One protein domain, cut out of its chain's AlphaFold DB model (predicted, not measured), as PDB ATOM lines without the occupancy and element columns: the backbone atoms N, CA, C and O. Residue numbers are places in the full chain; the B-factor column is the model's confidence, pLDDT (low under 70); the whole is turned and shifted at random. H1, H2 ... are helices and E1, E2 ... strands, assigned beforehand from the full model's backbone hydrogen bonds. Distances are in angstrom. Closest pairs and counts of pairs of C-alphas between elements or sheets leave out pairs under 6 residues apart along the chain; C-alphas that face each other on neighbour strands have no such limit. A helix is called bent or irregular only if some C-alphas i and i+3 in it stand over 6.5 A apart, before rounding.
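Overview. This is residues 358 to 499 of the 840 residues of the protein "Sigma-70, region 4" of Clostridium cadaveris (UniProt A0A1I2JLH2). Two lobes sit end to end along the longest axis: in the first, the crossed helices H1, H2 and H3 pack together with the small hairpin E1 and E2; in the second are H4, H5, H6 and the two-stranded sheet E3 and E4. H6 packs on E1 where the lobes meet, near the middle of the whole, and H2 and H4 lie farthest out. The printed part has 142 residues, with six named helices and four named strands in the order H1, H2, H3, E1, E2, H4, E3, H5, H6, E4. Both sheets, E1 - E2 and E3 - E4, are antiparallel, and the class is mostly helix. The whole is compact, with a radius of gyration of the C-alphas of 16.6 A and spans of 52 by 35 by 21 A.

Along the chain. H1, residues 358 to 367, begins at C-alpha 358 (10.355, 39.924, -2.143) and is 14.3 A long. H2 is residues 377 to 391, 21.0 A, and H3 residues 400 to 410, 16.2 A. E1, residues 412 to 415, and E2, residues 418 to 420, follow. H4, residues 429 to 441, measures 18.3 A. E3 is residues 446 to 448. H5, residues 449 to 463, is 18.5 A long and irregular: C-alphas 455 and 458 are 8.1 A apart. H6 is residues 469 to 480, 15.8 A. E4, residues 490 to 492, ends at C-alpha 492 (-12.959, 56.108, -4.168).

Arrangement. H1 touches H2, closest at the C-alphas of Ile 363 and Val 383, 6.8 A, at a steep tilt of 69.9 degrees, only just short of about perpendicular. H1 also touches H3, about perpendicular at 89 degrees, with the C-alphas of Tyr 360 and Ile 407 closest at 5.9 A. In the hairpin of E1 and E2, N 412 and O 420 are 2.9 A apart, within hydrogen-bond range. The closest C-alphas of E1 and H6 are those of Cys 414 and Phe 471, 3.9 A. H5, with residues 449 to 453 alone, touches H6 at 90 degrees, about perpendicular; the C-alphas of Tyr 453 and Arg 469 are closest, 5.4 A. H4 is close to but not clearly touching H5, with the C-alphas of Ile 435 and Phe 456 closest at 7.8 A. Between E3 and E4, N 447 and O 491 are 2.9 A apart, within hydrogen-bond range. Every O i to N i+4 pair is within that range in H1, H2, H4 and H6, against 5 of 7 in H3 and 9 of 11 in H5.

Size, cuts and confidence. The two C-alphas farthest apart are those of Gly 392 and Lys 443, 53.1 A. The printed part has no cut, and no link is long. The mean pLDDT of the printed part is 90.9; residues 495 to 499 are under 70.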
ATOM      1  N   LYS A 358       9.295  39.582  -1.181       88.62
ATOM      2  CA  LYS A 358      10.355  39.924  -2.143       88.62
ATOM      3  C   LYS A 358      10.922  38.690  -2.836       88.62
ATOM      4  O   LYS A 358      11.044  38.689  -4.056       88.62
ATOM      5  N   CYS A 359      11.193  37.612  -2.096       90.00
ATOM      6  CA  CYS A 359      11.617  36.347  -2.704       90.00
ATOM      7  C   CYS A 359      10.598  35.835  -3.730       90.00
ATOM      8  O   CYS A 359      10.978  35.424  -4.822       90.00
ATOM      9  N   TYR A 360       9.306  35.868  -3.392       92.94
ATOM     10  CA  TYR A 360       8.258  35.446  -4.317       92.94
ATOM     11  C   TYR A 360       8.143  36.389  -5.516       92.94
ATOM     12  O   TYR A 360       8.000  35.903  -6.630       92.94
ATOM     13  N   SER A 361       8.289  37.702  -5.327       91.94
ATOM     14  CA  SER A 361       8.301  38.684  -6.419       91.94
ATOM     15  C   SER A 361       9.405  38.416  -7.444       91.94
ATOM     16  O   SER A 361       9.153  38.498  -8.641       91.94
ATOM     17  N   ILE A 362      10.603  38.028  -6.995       90.62
ATOM     18  CA  ILE A 362      11.701  37.635  -7.891       90.62
ATOM     19  C   ILE A 362      11.322  36.382  -8.694       90.62
ATOM     20  O   ILE A 362      11.552  36.323  -9.899       90.62
ATOM     21  N   ILE A 363      10.716  35.380  -8.047       93.25
ATOM     22  CA  ILE A 363      10.256  34.166  -8.741       93.25
ATOM     23  C   ILE A 363       9.180  34.516  -9.778       93.25
ATOM     24  O   ILE A 363       9.218  33.998 -10.892       93.25
ATOM     25  N   VAL A 364       8.240  35.405  -9.442       95.56
ATOM     26  CA  VAL A 364       7.211  35.876 -10.381       95.56
ATOM     27  C   VAL A 364       7.848  36.569 -11.581       95.56
ATOM     28  O   VAL A 364       7.519  36.224 -12.711       95.56
ATOM     29  N   LYS A 365       8.806  37.473 -11.349       93.38
ATOM     30  CA  LYS A 365       9.566  38.133 -12.415       93.38
ATOM     31  C   LYS A 365      10.228  37.117 -13.350       93.38
ATOM     32  O   LYS A 365      10.025  37.174 -14.551       93.38
ATOM     33  N   GLU A 366      10.987  36.164 -12.826       91.25
ATOM     34  CA  GLU A 366      11.803  35.286 -13.677       91.25
ATOM     35  C   GLU A 366      11.009  34.189 -14.392       91.25
ATOM     36  O   GLU A 366      11.311  33.857 -15.540       91.25
ATOM     37  N   TYR A 367       9.998  33.621 -13.730       94.31
ATOM     38  CA  TYR A 367       9.315  32.417 -14.213       94.31
ATOM     39  C   TYR A 367       7.899  32.675 -14.744       94.31
ATOM     40  O   TYR A 367       7.357  31.822 -15.444       94.31
ATOM     41  N   PHE A 368       7.296  33.832 -14.451       95.50
ATOM     42  CA  PHE A 368       5.899  34.135 -14.780       95.50
ATOM     43  C   PHE A 368       5.769  35.477 -15.513       95.50
ATOM     44  O   PHE A 368       5.144  36.416 -15.020       95.50
ATOM     45  N   LYS A 369       6.329  35.553 -16.727       92.81
ATOM     46  CA  LYS A 369       6.306  36.769 -17.567       92.81
ATOM     47  C   LYS A 369       4.895  37.279 -17.879       92.81
ATOM     48  O   LYS A 369       4.678  38.479 -17.877       92.81
ATOM     49  N   GLU A 370       3.935  36.372 -18.061       92.69
ATOM     50  CA  GLU A 370       2.512  36.699 -18.285       92.69
ATOM     51  C   GLU A 370       1.704  36.807 -16.973       92.69
ATOM     52  O   GLU A 370       0.483  36.975 -16.975       92.69
ATOM     53  N   GLY A 371       2.381  36.695 -15.829       95.12
ATOM     54  CA  GLY A 371       1.794  36.670 -14.498       95.12
ATOM     55  C   GLY A 371       1.458  35.270 -13.971       95.12
ATOM     56  O   GLY A 371       1.342  34.288 -14.705       95.12
ATOM     57  N   ILE A 372       1.313  35.178 -12.649       97.00
ATOM     58  CA  ILE A 372       0.992  33.956 -11.907       97.00
ATOM     59  C   ILE A 372      -0.460  33.978 -11.434       97.00
ATOM     60  O   ILE A 372      -0.898  34.925 -10.778       97.00
ATOM     61  N   LYS A 373      -1.217  32.915 -11.721       96.31
ATOM     62  CA  LYS A 373      -2.599  32.773 -11.251       96.31
ATOM     63  C   LYS A 373      -2.634  32.123  -9.872       96.31
ATOM     64  O   LYS A 373      -2.372  30.936  -9.732       96.31
ATOM     65  N   LEU A 374      -3.035  32.874  -8.849       93.06
ATOM     66  CA  LEU A 374      -2.952  32.426  -7.450       93.06
ATOM     67  C   LEU A 374      -3.969  31.344  -7.066       93.06
ATOM     68  O   LEU A 374      -3.853  30.741  -6.002       93.06
ATOM     69  N   SER A 375      -4.976  31.104  -7.910       91.19
ATOM     70  CA  SER A 375      -5.914  29.989  -7.744       91.19
ATOM     71  C   SER A 375      -5.411  28.674  -8.347       91.19
ATOM     72  O   SER A 375      -6.126  27.682  -8.263       91.19
ATOM     73  N   ASP A 376      -4.278  28.684  -9.054       92.69
ATOM     74  CA  ASP A 376      -3.669  27.478  -9.611       92.69
ATOM     75  C   ASP A 376      -2.663  26.892  -8.615       92.69
ATOM     76  O   ASP A 376      -1.563  27.417  -8.434       92.69
ATOM     77  N   ASP A 377      -3.046  25.788  -7.974       90.44
ATOM     78  CA  ASP A 377      -2.214  25.127  -6.967       90.44
ATOM     79  C   ASP A 377      -0.873  24.638  -7.546       90.44
ATOM     80  O   ASP A 377       0.130  24.648  -6.836       90.44
ATOM     81  N   ASN A 378      -0.809  24.297  -8.841       92.38
ATOM     82  CA  ASN A 378       0.440  23.874  -9.484       92.38
ATOM     83  C   ASN A 378       1.457  25.018  -9.556       92.38
ATOM     84  O   ASN A 378       2.635  24.818  -9.260       92.38
ATOM     85  N   SER A 379       1.008  26.226  -9.910       92.50
ATOM     86  CA  SER A 379       1.851  27.425  -9.912       92.50
ATOM     87  C   SER A 379       2.379  27.749  -8.512       92.50
ATOM     88  O   SER A 379       3.553  28.084  -8.351       92.50
ATOM     89  N   ILE A 380       1.544  27.601  -7.477       93.00
ATOM     90  CA  ILE A 380       1.952  27.831  -6.083       93.00
ATOM     91  C   ILE A 380       2.968  26.780  -5.611       93.00
ATOM     92  O   ILE A 380       3.973  27.133  -4.988       93.00
ATOM     93  N   GLU A 381       2.767  25.504  -5.946       91.56
ATOM     94  CA  GLU A 381       3.741  24.448  -5.642       91.56
ATOM     95  C   GLU A 381       5.060  24.642  -6.399       91.56
ATOM     96  O   GLU A 381       6.140  24.426  -5.840       91.56
ATOM     97  N   PHE A 382       5.009  25.145  -7.634       93.56
ATOM     98  CA  PHE A 382       6.207  25.529  -8.374       93.56
ATOM     99  C   PHE A 382       6.979  26.646  -7.657       93.56
ATOM    100  O   PHE A 382       8.185  26.511  -7.444       93.56
ATOM    101  N   VAL A 383       6.295  27.697  -7.185       94.44
ATOM    102  CA  VAL A 383       6.917  28.755  -6.364       94.44
ATOM    103  C   VAL A 383       7.569  28.164  -5.112       94.44
ATOM    104  O   VAL A 383       8.700  28.528  -4.788       94.44
ATOM    105  N   ARG A 384       6.908  27.221  -4.427       91.81
ATOM    106  CA  ARG A 384       7.445  26.554  -3.226       91.81
ATOM    107  C   ARG A 384       8.739  25.795  -3.528       91.81
ATOM    108  O   ARG A 384       9.706  25.905  -2.770       91.81
ATOM    109  N   LYS A 385       8.765  25.043  -4.633       91.44
ATOM    110  CA  LYS A 385       9.942  24.292  -5.088       91.44
ATOM    111  C   LYS A 385      11.101  25.233  -5.423       91.44
ATOM    112  O   LYS A 385      12.187  25.080  -4.862       91.44
ATOM    113  N   ILE A 386      10.855  26.225  -6.281       91.88
ATOM    114  CA  ILE A 386      11.880  27.176  -6.728       91.88
ATOM    115  C   ILE A 386      12.407  28.012  -5.561       91.88
ATOM    116  O   ILE A 386      13.606  28.256  -5.480       91.88
ATOM    117  N   PHE A 387      11.557  28.400  -4.608       90.81
ATOM    118  CA  PHE A 387      11.986  29.157  -3.431       90.81
ATOM    119  C   PHE A 387      13.084  28.431  -2.641       90.81
ATOM    120  O   PHE A 387      14.118  29.028  -2.336       90.81
ATOM    121  N   LYS A 388      12.891  27.137  -2.349       87.44
ATOM    122  CA  LYS A 388      13.897  26.328  -1.642       87.44
ATOM    123  C   LYS A 388      15.174  26.196  -2.462       87.44
ATOM    124  O   LYS A 388      16.267  26.383  -1.937       87.44
ATOM    125  N   GLU A 389      15.027  25.902  -3.750       86.50
ATOM    126  CA  GLU A 389      16.150  25.707  -4.662       86.50
ATOM    127  C   GLU A 389      17.015  26.967  -4.800       86.50
ATOM    128  O   GLU A 389      18.243  26.869  -4.818       86.50
ATOM    129  N   LYS A 390      16.386  28.140  -4.877       84.19
ATOM    130  CA  LYS A 390      17.037  29.407  -5.214       84.19
ATOM    131  C   LYS A 390      17.588  30.147  -4.004       84.19
ATOM    132  O   LYS A 390      18.661  30.729  -4.093       84.19
ATOM    133  N   PHE A 391      16.875  30.105  -2.878       84.75
ATOM    134  CA  PHE A 391      17.235  30.867  -1.680       84.75
ATOM    135  C   PHE A 391      17.786  30.002  -0.540       84.75
ATOM    136  O   PHE A 391      18.267  30.560   0.443       84.75
ATOM    137  N   GLY A 392      17.707  28.665  -0.629       80.31
ATOM    138  CA  GLY A 392      18.228  27.769   0.413       80.31
ATOM    139  C   GLY A 392      17.494  27.871   1.743       80.31
ATOM    140  O   GLY A 392      18.051  27.559   2.792       80.31
ATOM    141  N   ARG A 393      16.265  28.383   1.703       82.69
ATOM    142  CA  ARG A 393      15.458  28.728   2.867       82.69
ATOM    143  C   ARG A 393      14.372  27.691   3.100       82.69
ATOM    144  O   ARG A 393      13.663  27.307   2.171       82.69
ATOM    145  N   GLU A 394      14.213  27.283   4.354       83.50
ATOM    146  CA  GLU A 394      13.186  26.316   4.760       83.50
ATOM    147  C   GLU A 394      11.888  26.974   5.239       83.50
ATOM    148  O   GLU A 394      10.850  26.320   5.267       83.50
ATOM    149  N   ASP A 395      11.902  28.278   5.524       86.06
ATOM    150  CA  ASP A 395      10.760  29.049   6.031       86.06
ATOM    151  C   ASP A 395       9.755  29.458   4.937       86.06
ATOM    152  O   ASP A 395       9.105  30.505   4.999       86.06
ATOM    153  N   VAL A 396       9.607  28.611   3.918       86.06
ATOM    154  CA  VAL A 396       8.541  28.749   2.927       86.06
ATOM    155  C   VAL A 396       7.188  28.570   3.614       86.06
ATOM    156  O   VAL A 396       7.015  27.702   4.468       86.06
ATOM    157  N   CYS A 397       6.201  29.385   3.251       85.56
ATOM    158  CA  CYS A 397       4.875  29.269   3.846       85.56
ATOM    159  C   CYS A 397       4.238  27.918   3.502       85.56
ATOM    160  O   CYS A 397       4.160  27.550   2.333       85.56
ATOM    161  N   GLU A 398       3.718  27.207   4.504       83.31
ATOM    162  CA  GLU A 398       3.042  25.926   4.266       83.31
ATOM    163  C   GLU A 398       1.694  26.100   3.555       83.31
ATOM    164  O   GLU A 398       1.324  25.298   2.698       83.31
ATOM    165  N   ASN A 399       0.975  27.169   3.906       88.75
ATOM    166  CA  ASN A 399      -0.363  27.478   3.416       88.75
ATOM    167  C   ASN A 399      -0.318  28.258   2.091       88.75
ATOM    168  O   ASN A 399       0.195  29.380   2.052       88.75
ATOM    169  N   ASN A 400      -0.968  27.730   1.049       90.75
ATOM    170  CA  ASN A 400      -1.083  28.373  -0.267       90.75
ATOM    171  C   ASN A 400      -1.643  29.802  -0.176       90.75
ATOM    172  O   ASN A 400      -1.151  30.700  -0.855       90.75
ATOM    173  N   ARG A 401      -2.600  30.067   0.729       89.06
ATOM    174  CA  ARG A 401      -3.149  31.424   0.931       89.06
ATOM    175  C   ARG A 401      -2.104  32.414   1.442       89.06
ATOM    176  O   ARG A 401      -2.168  33.595   1.121       89.06
ATOM    177  N   ALA A 402      -1.153  31.941   2.242       90.62
ATOM    178  CA  ALA A 402      -0.094  32.768   2.805       90.62
ATOM    179  C   ALA A 402       0.999  33.088   1.768       90.62
ATOM    180  O   ALA A 402       1.594  34.165   1.847       90.62
ATOM    181  N   ILE A 403       1.240  32.186   0.806       92.38
ATOM    182  CA  ILE A 403       2.073  32.454  -0.378       92.38
ATOM    183  C   ILE A 403       1.359  33.460  -1.280       92.38
ATOM    184  O   ILE A 403       1.931  34.500  -1.596       92.38
ATOM    185  N   ALA A 404       0.091  33.192  -1.612       93.00
ATOM    186  CA  ALA A 404      -0.735  34.056  -2.445       93.00
ATOM    187  C   ALA A 404      -0.721  35.502  -1.931       93.00
ATOM    188  O   ALA A 404      -0.244  36.378  -2.638       93.00
ATOM    189  N   ALA A 405      -1.095  35.740  -0.668       91.81
ATOM    190  CA  ALA A 405      -1.128  37.086  -0.082       91.81
ATOM    191  C   ALA A 405       0.220  37.838  -0.145       91.81
ATOM    192  O   ALA A 405       0.241  39.060  -0.254       91.81
ATOM    193  N   ARG A 406       1.349  37.120  -0.078       93.94
ATOM    194  CA  ARG A 406       2.696  37.706  -0.189       93.94
ATOM    195  C   ARG A 406       3.104  37.985  -1.634       93.94
ATOM    196  O   ARG A 406       3.890  38.895  -1.864       93.94
ATOM    197  N   ILE A 407       2.591  37.219  -2.595       95.19
ATOM    198  CA  ILE A 407       2.722  37.556  -4.016       95.19
ATOM    199  C   ILE A 407       1.901  38.814  -4.308       95.19
ATOM    200  O   ILE A 407       2.432  39.744  -4.906       95.19
ATOM    201  N   GLU A 408       0.657  38.889  -3.821       93.31
ATOM    202  CA  GLU A 408      -0.228  40.048  -4.028       93.31
ATOM    203  C   GLU A 408       0.355  41.367  -3.501       93.31
ATOM    204  O   GLU A 408       0.041  42.423  -4.040       93.31
ATOM    205  N   SER A 409       1.173  41.331  -2.442       90.69
ATOM    206  CA  SER A 409       1.696  42.546  -1.807       90.69
ATOM    207  C   SER A 409       2.815  43.237  -2.584       90.69
ATOM    208  O   SER A 409       2.960  44.446  -2.454       90.69
ATOM    209  N   ASP A 410       3.617  42.485  -3.343       91.19
ATOM    210  CA  ASP A 410       4.781  43.011  -4.079       91.19
ATOM    211  C   ASP A 410       4.600  42.955  -5.613       91.19
ATOM    212  O   ASP A 410       5.483  43.381  -6.349       91.19
ATOM    213  N   ASN A 411       3.465  42.445  -6.111       95.81
ATOM    214  CA  ASN A 411       3.168  42.309  -7.542       95.81
ATOM    215  C   ASN A 411       1.848  42.998  -7.908       95.81
ATOM    216  O   ASN A 411       1.039  43.349  -7.048       95.81
ATOM    217  N   VAL A 412       1.600  43.168  -9.204       96.88
ATOM    218  CA  VAL A 412       0.455  43.922  -9.722       96.88
ATOM    219  C   VAL A 412      -0.597  42.989 -10.303       96.88
ATOM    220  O   VAL A 412      -0.284  42.101 -11.087       96.88
ATOM    221  N   LEU A 413      -1.864  43.184  -9.930       97.25
ATOM    222  CA  LEU A 413      -2.988  42.443 -10.507       97.25
ATOM    223  C   LEU A 413      -3.069  42.738 -12.014       97.25
ATOM    224  O   LEU A 413      -3.293  43.887 -12.386       97.25
ATOM    225  N   CYS A 414      -2.921  41.720 -12.862       96.56
ATOM    226  CA  CYS A 414      -2.980  41.854 -14.323       96.56
ATOM    227  C   CYS A 414      -4.191  41.156 -14.958       96.56
ATOM    228  O   CYS A 414      -4.630  41.543 -16.035       96.56
ATOM    229  N   ASP A 415      -4.786  40.171 -14.287       96.12
ATOM    230  CA  ASP A 415      -6.043  39.533 -14.701       96.12
ATOM    231  C   ASP A 415      -6.758  38.958 -13.462       96.12
ATOM    232  O   ASP A 415      -6.316  39.132 -12.326       96.12
ATOM    233  N   ARG A 416      -7.893  38.279 -13.635       93.44
ATOM    234  CA  ARG A 416      -8.708  37.715 -12.559       93.44
ATOM    235  C   ARG A 416      -7.917  36.715 -11.700       93.44
ATOM    236  O   ARG A 416      -7.913  35.513 -11.968       93.44
ATOM    237  N   GLY A 417      -7.369  37.220 -10.594       94.19
ATOM    238  CA  GLY A 417      -6.545  36.453  -9.658       94.19
ATOM    239  C   GLY A 417      -5.137  36.161 -10.180       94.19
ATOM    240  O   GLY A 417      -4.497  35.244  -9.666       94.19
ATOM    241  N   THR A 418      -4.684  36.902 -11.195       97.12
ATOM    242  CA  THR A 418      -3.358  36.763 -11.808       97.12
ATOM    243  C   THR A 418      -2.524  37.999 -11.506       97.12
ATOM    244  O   THR A 418      -3.020  39.116 -11.661       97.12
ATOM    245  N   TYR A 419      -1.278  37.805 -11.076       97.75
ATOM    246  CA  TYR A 419      -0.375  38.882 -10.669       97.75
ATOM    247  C   TYR A 419       0.933  38.842 -11.454       97.75
ATOM    248  O   TYR A 419       1.506  37.772 -11.633       97.75
ATOM    249  N   ILE A 420       1.411  40.002 -11.892       97.38
ATOM    250  CA  ILE A 420       2.619  40.179 -12.701       97.38
ATOM    251  C   ILE A 420       3.644  41.050 -11.969       97.38
ATOM    252  O   ILE A 420       3.278  41.897 -11.148       97.38
ATOM    253  N   SER A 421       4.925  40.855 -12.281       96.06
ATOM    254  CA  SER A 421       5.992  41.738 -11.806       96.06
ATOM    255  C   SER A 421       5.758  43.182 -12.285       96.06
ATOM    256  O   SER A 421       5.425  43.368 -13.461       96.06
ATOM    257  N   PRO A 422       5.976  44.204 -11.433       94.12
ATOM    258  CA  PRO A 422       5.924  45.607 -11.844       94.12
ATOM    259  C   PRO A 422       6.840  45.937 -13.033       94.12
ATOM    260  O   PRO A 422       6.492  46.780 -13.854       94.12
ATOM    261  N   ASP A 423       7.960  45.220 -13.168       91.62
ATOM    262  CA  ASP A 423       8.945  45.399 -14.247       91.62
ATOM    263  C   ASP A 423       8.389  45.094 -15.649       91.62
ATOM    264  O   ASP A 423       8.988  45.480 -16.648       91.62
ATOM    265  N   TYR A 424       7.260  44.383 -15.739       94.62
ATOM    266  CA  TYR A 424       6.597  44.065 -17.006       94.62
ATOM    267  C   TYR A 424       5.412  44.982 -17.309       94.62
ATOM    268  O   TYR A 424       4.639  44.703 -18.223       94.62
ATOM    269  N   ILE A 425       5.223  46.061 -16.552       94.62
ATOM    270  CA  ILE A 425       4.172  47.041 -16.825       94.62
ATOM    271  C   ILE A 425       4.656  48.002 -17.908       94.62
ATOM    272  O   ILE A 425       5.657  48.692 -17.730       94.62
ATOM    273  N   ASP A 426       3.897  48.096 -18.995       94.31
ATOM    274  CA  ASP A 426       4.158  49.034 -20.082       94.31
ATOM    275  C   ASP A 426       3.031  50.063 -20.127       94.31
ATOM    276  O   ASP A 426       1.946  49.769 -20.616       94.31
ATOM    277  N   ILE A 427       3.253  51.252 -19.561       94.81
ATOM    278  CA  ILE A 427       2.339  52.396 -19.663       94.81
ATOM    279  C   ILE A 427       3.106  53.711 -19.507       94.81
ATOM    280  O   ILE A 427       3.926  53.879 -18.606       94.81
ATOM    281  N   SER A 428       2.786  54.697 -20.346       93.62
ATOM    282  CA  SER A 428       3.380  56.030 -20.223       93.62
ATOM    283  C   SER A 428       2.833  56.811 -19.017       93.62
ATOM    284  O   SER A 428       1.627  56.816 -18.739       93.62
ATOM    285  N   VAL A 429       3.704  57.592 -18.365       92.94
ATOM    286  CA  VAL A 429       3.324  58.530 -17.285       92.94
ATOM    287  C   VAL A 429       2.227  59.501 -17.746       92.94
ATOM    288  O   VAL A 429       1.307  59.826 -16.998       92.94
ATOM    289  N   LYS A 430       2.262  59.923 -19.016       94.31
ATOM    290  CA  LYS A 430       1.255  60.817 -19.606       94.31
ATOM    291  C   LYS A 430      -0.147  60.196 -19.596       94.31
ATOM    292  O   LYS A 430      -1.117  60.903 -19.304       94.31
ATOM    293  N   THR A 431      -0.256  58.907 -19.917       94.12
ATOM    294  CA  THR A 431      -1.524  58.160 -19.913       94.12
ATOM    295  C   THR A 431      -2.040  57.991 -18.484       94.12
ATOM    296  O   THR A 431      -3.203  58.302 -18.223       94.12
ATOM    297  N   LEU A 432      -1.170  57.613 -17.539       94.81
ATOM    298  CA  LEU A 432      -1.510  57.521 -16.112       94.81
ATOM    299  C   LEU A 432      -2.074  58.843 -15.567       94.81
ATOM    300  O   LEU A 432      -3.181  58.874 -15.022       94.81
ATOM    301  N   GLU A 433      -1.397  59.963 -15.832       94.81
ATOM    302  CA  GLU A 433      -1.838  61.292 -15.395       94.81
ATOM    303  C   GLU A 433      -3.157  61.744 -16.038       94.81
ATOM    304  O   GLU A 433      -3.931  62.517 -15.463       94.81
ATOM    305  N   LYS A 434      -3.448  61.287 -17.258       96.19
ATOM    306  CA  LYS A 434      -4.730  61.551 -17.924       96.19
ATOM    307  C   LYS A 434      -5.872  60.808 -17.229       96.19
ATOM    308  O   LYS A 434      -6.930  61.400 -16.997       96.19
ATOM    309  N   ILE A 435      -5.646  59.546 -16.864       96.12
ATOM    310  CA  ILE A 435      -6.607  58.719 -16.127       96.12
ATOM    311  C   ILE A 435      -6.837  59.309 -14.729       96.12
ATOM    312  O   ILE A 435      -7.986  59.520 -14.338       96.12
ATOM    313  N   LYS A 436      -5.766  59.689 -14.022       95.56
ATOM    314  CA  LYS A 436      -5.832  60.368 -12.720       95.56
ATOM    315  C   LYS A 436      -6.674  61.644 -12.766       95.56
ATOM    316  O   LYS A 436      -7.603  61.806 -11.974       95.56
ATOM    317  N   ARG A 437      -6.430  62.527 -13.742       95.19
ATOM    318  CA  ARG A 437      -7.244  63.743 -13.939       95.19
ATOM    319  C   ARG A 437      -8.717  63.432 -14.200       95.19
ATOM    320  O   ARG A 437      -9.585  64.154 -13.712       95.19
ATOM    321  N   HIS A 438      -9.017  62.368 -14.942       94.62
ATOM    322  CA  HIS A 438     -10.400  61.942 -15.153       94.62
ATOM    323  C   HIS A 438     -11.071  61.499 -13.847       94.62
ATOM    324  O   HIS A 438     -12.209  61.892 -13.598       94.62
ATOM    325  N   ILE A 439     -10.361  60.750 -12.996       93.50
ATOM    326  CA  ILE A 439     -10.861  60.320 -11.682       93.50
ATOM    327  C   ILE A 439     -11.194  61.535 -10.803       93.50
ATOM    328  O   ILE A 439     -12.295  61.630 -10.252       93.50
ATOM    329  N   LEU A 440     -10.272  62.499 -10.714       91.31
ATOM    330  CA  LEU A 440     -10.449  63.713  -9.912       91.31
ATOM    331  C   LEU A 440     -11.658  64.540 -10.375       91.31
ATOM    332  O   LEU A 440     -12.480  64.939  -9.549       91.31
ATOM    333  N   ASN A 441     -11.817  64.708 -11.690       90.44
ATOM    334  CA  ASN A 441     -12.891  65.505 -12.294       90.44
ATOM    335  C   ASN A 441     -14.249  64.788 -12.370       90.44
ATOM    336  O   ASN A 441     -15.246  65.407 -12.750       90.44
ATOM    337  N   PHE A 442     -14.318  63.494 -12.050       87.31
ATOM    338  CA  PHE A 442     -15.576  62.752 -12.072       87.31
ATOM    339  C   PHE A 442     -16.551  63.304 -11.023       87.31
ATOM    340  O   PHE A 442     -16.158  63.579  -9.888       87.31
ATOM    341  N   LYS A 443     -17.826  63.481 -11.381       82.19
ATOM    342  CA  LYS A 443     -18.807  64.155 -10.514       82.19
ATOM    343  C   LYS A 443     -19.046  63.385  -9.213       82.19
ATOM    344  O   LYS A 443     -19.178  63.981  -8.147       82.19
ATOM    345  N   GLU A 444     -19.124  62.065  -9.300       79.81
ATOM    346  CA  GLU A 444     -19.334  61.179  -8.167       79.81
ATOM    347  C   GLU A 444     -18.028  60.912  -7.399       79.81
ATOM    348  O   GLU A 444     -16.918  61.043  -7.915       79.81
ATOM    349  N   ASN A 445     -18.164  60.526  -6.129       82.94
ATOM    350  CA  ASN A 445     -17.031  60.220  -5.251       82.94
ATOM    351  C   ASN A 445     -16.416  58.826  -5.501       82.94
ATOM    352  O   ASN A 445     -15.280  58.573  -5.107       82.94
ATOM    353  N   SER A 446     -17.166  57.935  -6.153       84.00
ATOM    354  CA  SER A 446     -16.768  56.564  -6.477       84.00
ATOM    355  C   SER A 446     -16.928  56.318  -7.972       84.00
ATOM    356  O   SER A 446     -17.932  56.726  -8.556       84.00
ATOM    357  N   ILE A 447     -15.970  55.610  -8.568       87.44
ATOM    358  CA  ILE A 447     -15.945  55.273  -9.996       87.44
ATOM    359  C   ILE A 447     -15.697  53.779 -10.143       87.44
ATOM    360  O   ILE A 447     -14.753  53.256  -9.548       87.44
ATOM    361  N   PHE A 448     -16.499  53.096 -10.961       87.06
ATOM    362  CA  PHE A 448     -16.218  51.706 -11.299       87.06
ATOM    363  C   PHE A 448     -14.985  51.625 -12.194       87.06
ATOM    364  O   PHE A 448     -14.899  52.298 -13.221       87.06
ATOM    365  N   ILE A 449     -14.074  50.708 -11.876       91.88
ATOM    366  CA  ILE A 449     -12.906  50.440 -12.720       91.88
ATOM    367  C   ILE A 449     -13.328  49.997 -14.121       91.88
ATOM    368  O   ILE A 449     -12.680  50.341 -15.101       91.88
ATOM    369  N   ALA A 450     -14.437  49.265 -14.236       88.88
ATOM    370  CA  ALA A 450     -14.981  48.872 -15.532       88.88
ATOM    371  C   ALA A 450     -15.403  50.084 -16.387       88.88
ATOM    372  O   ALA A 450     -15.207  50.061 -17.601       88.88
ATOM    373  N   ASP A 451     -15.953  51.132 -15.764       88.19
ATOM    374  CA  ASP A 451     -16.334  52.369 -16.457       88.19
ATOM    375  C   ASP A 451     -15.083  53.114 -16.929       88.19
ATOM    376  O   ASP A 451     -15.022  53.573 -18.070       88.19
ATOM    377  N   LEU A 452     -14.071  53.171 -16.059       92.62
ATOM    378  CA  LEU A 452     -12.790  53.794 -16.352       92.62
ATOM    379  C   LEU A 452     -12.057  53.066 -17.485       92.62
ATOM    380  O   LEU A 452     -11.641  53.704 -18.445       92.62
ATOM    381  N   TYR A 453     -11.979  51.736 -17.426       94.69
ATOM    382  CA  TYR A 453     -11.380  50.925 -18.481       94.69
ATOM    383  C   TYR A 453     -12.085  51.163 -19.813       94.69
ATOM    384  O   TYR A 453     -11.430  51.554 -20.768       94.69
ATOM    385  N   ARG A 454     -13.423  51.071 -19.869       92.00
ATOM    386  CA  ARG A 454     -14.171  51.304 -21.119       92.00
ATOM    387  C   ARG A 454     -13.969  52.715 -21.681       92.00
ATOM    388  O   ARG A 454     -14.065  52.918 -22.886       92.00
ATOM    389  N   LYS A 455     -13.719  53.711 -20.826       92.88
ATOM    390  CA  LYS A 455     -13.447  55.088 -21.258       92.88
ATOM    391  C   LYS A 455     -12.078  55.239 -21.931       92.88
ATOM    392  O   LYS A 455     -11.956  56.081 -22.819       92.88
ATOM    393  N   PHE A 456     -11.086  54.467 -21.496       94.94
ATOM    394  CA  PHE A 456      -9.697  54.544 -21.957       94.94
ATOM    395  C   PHE A 456      -9.258  53.329 -22.792       94.94
ATOM    396  O   PHE A 456      -8.103  53.262 -23.185       94.94
ATOM    397  N   GLU A 457     -10.160  52.392 -23.088       94.69
ATOM    398  CA  GLU A 457      -9.863  51.083 -23.687       94.69
ATOM    399  C   GLU A 457      -9.044  51.174 -24.978       94.69
ATOM    400  O   GLU A 457      -8.003  50.536 -25.078       94.69
ATOM    401  N   GLU A 458      -9.452  52.013 -25.933       93.88
ATOM    402  CA  GLU A 458      -8.722  52.184 -27.200       93.88
ATOM    403  C   GLU A 458      -7.296  52.721 -26.993       93.88
ATOM    404  O   GLU A 458      -6.352  52.280 -27.649       93.88
ATOM    405  N   GLU A 459      -7.120  53.666 -26.068       93.88
ATOM    406  CA  GLU A 459      -5.818  54.266 -25.748       93.88
ATOM    407  C   GLU A 459      -4.923  53.275 -24.997       93.88
ATOM    408  O   GLU A 459      -3.743  53.153 -25.312       93.88
ATOM    409  N   LEU A 460      -5.491  52.522 -24.053       96.31
ATOM    410  CA  LEU A 460      -4.786  51.482 -23.310       96.31
ATOM    411  C   LEU A 460      -4.324  50.362 -24.250       96.31
ATOM    412  O   LEU A 460      -3.141  50.043 -24.274       96.31
ATOM    413  N   LEU A 461      -5.204  49.831 -25.098       94.94
ATOM    414  CA  LEU A 461      -4.853  48.752 -26.028       94.94
ATOM    415  C   LEU A 461      -3.815  49.160 -27.084       94.94
ATOM    416  O   LEU A 461      -3.128  48.294 -27.618       94.94
ATOM    417  N   SER A 462      -3.714  50.451 -27.416       91.81
ATOM    418  CA  SER A 462      -2.784  50.947 -28.441       91.81
ATOM    419  C   SER A 462      -1.443  51.443 -27.898       91.81
ATOM    420  O   SER A 462      -0.490  51.531 -28.668       91.81
ATOM    421  N   GLN A 463      -1.358  51.794 -26.611       91.06
ATOM    422  CA  GLN A 463      -0.182  52.454 -26.019       91.06
ATOM    423  C   GLN A 463       0.334  51.775 -24.743       91.06
ATOM    424  O   GLN A 463       1.132  52.370 -24.022       91.06
ATOM    425  N   SER A 464      -0.180  50.593 -24.407       94.12
ATOM    426  CA  SER A 464       0.189  49.866 -23.194       94.12
ATOM    427  C   SER A 464      -0.091  48.373 -23.346       94.12
ATOM    428  O   SER A 464      -0.801  47.952 -24.262       94.12
ATOM    429  N   ASN A 465       0.374  47.570 -22.394       94.31
ATOM    430  CA  ASN A 465      -0.005  46.157 -22.289       94.31
ATOM    431  C   ASN A 465      -1.309  45.919 -21.493       94.31
ATOM    432  O   ASN A 465      -1.653  44.786 -21.150       94.31
ATOM    433  N   ILE A 466      -2.069  46.979 -21.210       96.06
ATOM    434  CA  ILE A 466      -3.265  46.945 -20.367       96.06
ATOM    435  C   ILE A 466      -4.477  46.558 -21.211       96.06
ATOM    436  O   ILE A 466      -5.135  47.393 -21.827       96.06
ATOM    437  N   ASN A 467      -4.801  45.270 -21.199       95.06
ATOM    438  CA  ASN A 467      -5.837  44.690 -22.057       95.06
ATOM    439  C   ASN A 467      -7.155  44.356 -21.341       95.06
ATOM    440  O   ASN A 467      -8.069  43.791 -21.945       95.06
ATOM    441  N   ASN A 468      -7.258  44.646 -20.042       96.12
ATOM    442  CA  ASN A 468      -8.464  44.377 -19.275       96.12
ATOM    443  C   ASN A 468      -8.587  45.273 -18.030       96.12
ATOM    444  O   ASN A 468      -7.638  45.901 -17.555       96.12
ATOM    445  N   ARG A 469      -9.795  45.287 -17.455       95.00
ATOM    446  CA  ARG A 469     -10.134  46.111 -16.285       95.00
ATOM    447  C   ARG A 469      -9.380  45.725 -15.003       95.00
ATOM    448  O   ARG A 469      -9.193  46.586 -14.153       95.00
ATOM    449  N   TYR A 470      -9.003  44.457 -14.818       96.62
ATOM    450  CA  TYR A 470      -8.249  44.023 -13.635       96.62
ATOM    451  C   TYR A 470      -6.816  44.532 -13.706       96.62
ATOM    452  O   TYR A 470      -6.300  44.984 -12.691       96.62
ATOM    453  N   PHE A 471      -6.226  44.550 -14.903       97.06
ATOM    454  CA  PHE A 471      -4.903  45.130 -15.087       97.06
ATOM    455  C   PHE A 471      -4.901  46.633 -14.800       97.06
ATOM    456  O   PHE A 471      -4.075  47.123 -14.032       97.06
ATOM    457  N   LEU A 472      -5.901  47.360 -15.313       97.00
ATOM    458  CA  LEU A 472      -6.063  48.777 -14.982       97.00
ATOM    459  C   LEU A 472      -6.263  48.996 -13.472       97.00
ATOM    460  O   LEU A 472      -5.701  49.938 -12.917       97.00
ATOM    461  N   HIS A 473      -7.036  48.131 -12.799       96.69
ATOM    462  CA  HIS A 473      -7.173  48.158 -11.335       96.69
ATOM    463  C   HIS A 473      -5.812  48.037 -10.651       96.69
ATOM    464  O   HIS A 473      -5.458  48.905  -9.853       96.69
ATOM    465  N   GLY A 474      -5.054  46.988 -10.987       96.44
ATOM    466  CA  GLY A 474      -3.763  46.703 -10.376       96.44
ATOM    467  C   GLY A 474      -2.779  47.850 -10.551       96.44
ATOM    468  O   GLY A 474      -2.171  48.278  -9.576       96.44
ATOM    469  N   ILE A 475      -2.668  48.387 -11.765       96.00
ATOM    470  CA  ILE A 475      -1.751  49.485 -12.085       96.00
ATOM    471  C   ILE A 475      -2.120  50.753 -11.323       96.00
ATOM    472  O   ILE A 475      -1.263  51.363 -10.691       96.00
ATOM    473  N   LEU A 476      -3.396  51.149 -11.332       96.56
ATOM    474  CA  LEU A 476      -3.814  52.349 -10.608       96.56
ATOM    475  C   LEU A 476      -3.626  52.186  -9.099       96.56
ATOM    476  O   LEU A 476      -3.239  53.145  -8.439       96.56
ATOM    477  N   LYS A 477      -3.846  50.986  -8.553       95.62
ATOM    478  CA  LYS A 477      -3.567  50.695  -7.144       95.62
ATOM    479  C   LYS A 477      -2.068  50.746  -6.836       95.62
ATOM    480  O   LYS A 477      -1.701  51.218  -5.769       95.62
ATOM    481  N   TYR A 478      -1.225  50.272  -7.750       95.06
ATOM    482  CA  TYR A 478       0.230  50.298  -7.605       95.06
ATOM    483  C   TYR A 478       0.779  51.732  -7.595       95.06
ATOM    484  O   TYR A 478       1.547  52.078  -6.707       95.06
ATOM    485  N   TYR A 479       0.343  52.583  -8.531       94.69
ATOM    486  CA  TYR A 479       0.845  53.959  -8.648       94.69
ATOM    487  C   TYR A 479       0.148  54.970  -7.731       94.69
ATOM    488  O   TYR A 479       0.769  55.940  -7.311       94.69
ATOM    489  N   TYR A 480      -1.140  54.778  -7.441       95.25
ATOM    490  CA  TYR A 480      -1.975  55.773  -6.756       95.25
ATOM    491  C   TYR A 480      -2.672  55.220  -5.507       95.25
ATOM    492  O   TYR A 480      -3.671  55.786  -5.055       95.25
ATOM    493  N   GLY A 481      -2.169  54.118  -4.940       91.25
ATOM    494  CA  GLY A 481      -2.722  53.478  -3.740       91.25
ATOM    495  C   GLY A 481      -2.711  54.358  -2.486       91.25
ATOM    496  O   GLY A 481      -3.559  54.169  -1.617       91.25
ATOM    497  N   ASP A 482      -1.807  55.338  -2.425       90.38
ATOM    498  CA  ASP A 482      -1.726  56.315  -1.331       90.38
ATOM    499  C   ASP A 482      -2.645  57.532  -1.545       90.38
ATOM    500  O   ASP A 482      -2.951  58.263  -0.603       90.38
ATOM    501  N   GLU A 483      -3.111  57.758  -2.777       91.38
ATOM    502  CA  GLU A 483      -3.949  58.908  -3.146       91.38
ATOM    503  C   GLU A 483      -5.438  58.561  -3.230       91.38
ATOM    504  O   GLU A 483      -6.298  59.406  -2.972       91.38
ATOM    505  N   PHE A 484      -5.759  57.322  -3.610       92.06
ATOM    506  CA  PHE A 484      -7.128  56.845  -3.758       92.06
ATOM    507  C   PHE A 484      -7.347  55.529  -3.034       92.06
ATOM    508  O   PHE A 484      -6.437  54.744  -2.787       92.06
ATOM    509  N   ILE A 485      -8.615  55.234  -2.771       89.12
ATOM    510  CA  ILE A 485      -9.005  54.033  -2.047       89.12
ATOM    511  C   ILE A 485      -9.596  53.033  -3.028       89.12
ATOM    512  O   ILE A 485     -10.611  53.285  -3.680       89.12
ATOM    513  N   PHE A 486      -8.949  51.874  -3.122       90.38
ATOM    514  CA  PHE A 486      -9.303  50.823  -4.067       90.38
ATOM    515  C   PHE A 486     -10.125  49.738  -3.378       90.38
ATOM    516  O   PHE A 486      -9.654  49.025  -2.494       90.38
ATOM    517  N   THR A 487     -11.364  49.575  -3.831       87.12
ATOM    518  CA  THR A 487     -12.185  48.394  -3.532       87.12
ATOM    519  C   THR A 487     -12.058  47.383  -4.672       87.12
ATOM    520  O   THR A 487     -11.402  47.658  -5.673       87.12
ATOM    521  N   LYS A 488     -12.706  46.218  -4.567       83.00
ATOM    522  CA  LYS A 488     -12.661  45.185  -5.617       83.00
ATOM    523  C   LYS A 488     -13.027  45.709  -7.013       83.00
ATOM    524  O   LYS A 488     -12.405  45.306  -7.988       83.00
ATOM    525  N   ASP A 489     -14.023  46.591  -7.099       82.88
ATOM    526  CA  ASP A 489     -14.578  47.049  -8.378       82.88
ATOM    527  C   ASP A 489     -14.528  48.579  -8.563       82.88
ATOM    528  O   ASP A 489     -14.850  49.057  -9.651       82.88
ATOM    529  N   ASN A 490     -14.127  49.353  -7.542       87.12
ATOM    530  CA  ASN A 490     -14.181  50.824  -7.565       87.12
ATOM    531  C   ASN A 490     -12.913  51.508  -7.060       87.12
ATOM    532  O   ASN A 490     -12.253  50.999  -6.154       87.12
ATOM    533  N   ILE A 491     -12.706  52.729  -7.557       90.31
ATOM    534  CA  ILE A 491     -11.823  53.753  -6.987       90.31
ATOM    535  C   ILE A 491     -12.683  54.779  -6.250       90.31
ATOM    536  O   ILE A 491     -13.686  55.250  -6.792       90.31
ATOM    537  N   VAL A 492     -12.284  55.137  -5.033       87.88
ATOM    538  CA  VAL A 492     -12.959  56.108  -4.168       87.88
ATOM    539  C   VAL A 492     -12.005  57.255  -3.834       87.88
ATOM    540  O   VAL A 492     -10.856  57.008  -3.474       87.88
ATOM    541  N   LYS A 493     -12.496  58.500  -3.926       87.69
ATOM    542  CA  LYS A 493     -11.718  59.713  -3.606       87.69
ATOM    543  C   LYS A 493     -11.690  60.046  -2.109       87.69
ATOM    544  O   LYS A 493     -10.664  60.478  -1.611       87.69
ATOM    545  N   ASP A 494     -12.800  59.842  -1.397       78.06
ATOM    546  CA  ASP A 494     -12.924  60.105   0.048       78.06
ATOM    547  C   ASP A 494     -13.840  59.069   0.733       78.06
ATOM    548  O   ASP A 494     -14.997  58.900   0.336       78.06
ATOM    549  N   LEU A 495     -13.361  58.386   1.782       63.12
ATOM    550  CA  LEU A 495     -14.150  57.408   2.552       63.12
ATOM    551  C   LEU A 495     -15.403  58.017   3.188       63.12
ATOM    552  O   LEU A 495     -16.447  57.361   3.219       63.12
ATOM    553  N   ASN A 496     -15.329  59.274   3.629       64.62
ATOM    554  CA  ASN A 496     -16.402  59.948   4.367       64.62
ATOM    555  C   ASN A 496     -17.607  60.317   3.484       64.62
ATOM    556  O   ASN A 496     -18.629  60.789   3.980       64.62
ATOM    557  N   ARG A 497     -17.502  60.107   2.165       63.06
ATOM    558  CA  ARG A 497     -18.554  60.371   1.170       63.06
ATOM    559  C   ARG A 497     -18.844  59.147   0.298       63.06
ATOM    560  O   ARG A 497     -19.251  59.286  -0.860       63.06
ATOM    561  N   THR A 498     -18.561  57.943   0.793       59.94
ATOM    562  CA  THR A 498     -18.793  56.710   0.034       59.94
ATOM    563  C   THR A 498     -20.282  56.471  -0.185       59.94
ATOM    564  O   THR A 498     -21.094  56.584   0.725       59.94
ATOM    565  N   MET A 499     -20.636  56.156  -1.430       65.44
ATOM    566  CA  MET A 499     -21.956  55.660  -1.789       65.44
ATOM    567  C   MET A 499     -21.794  54.278  -2.397       65.44
ATOM    568  O   MET A 499     -21.003  54.071  -3.319       65.44
TER     569      MET A 499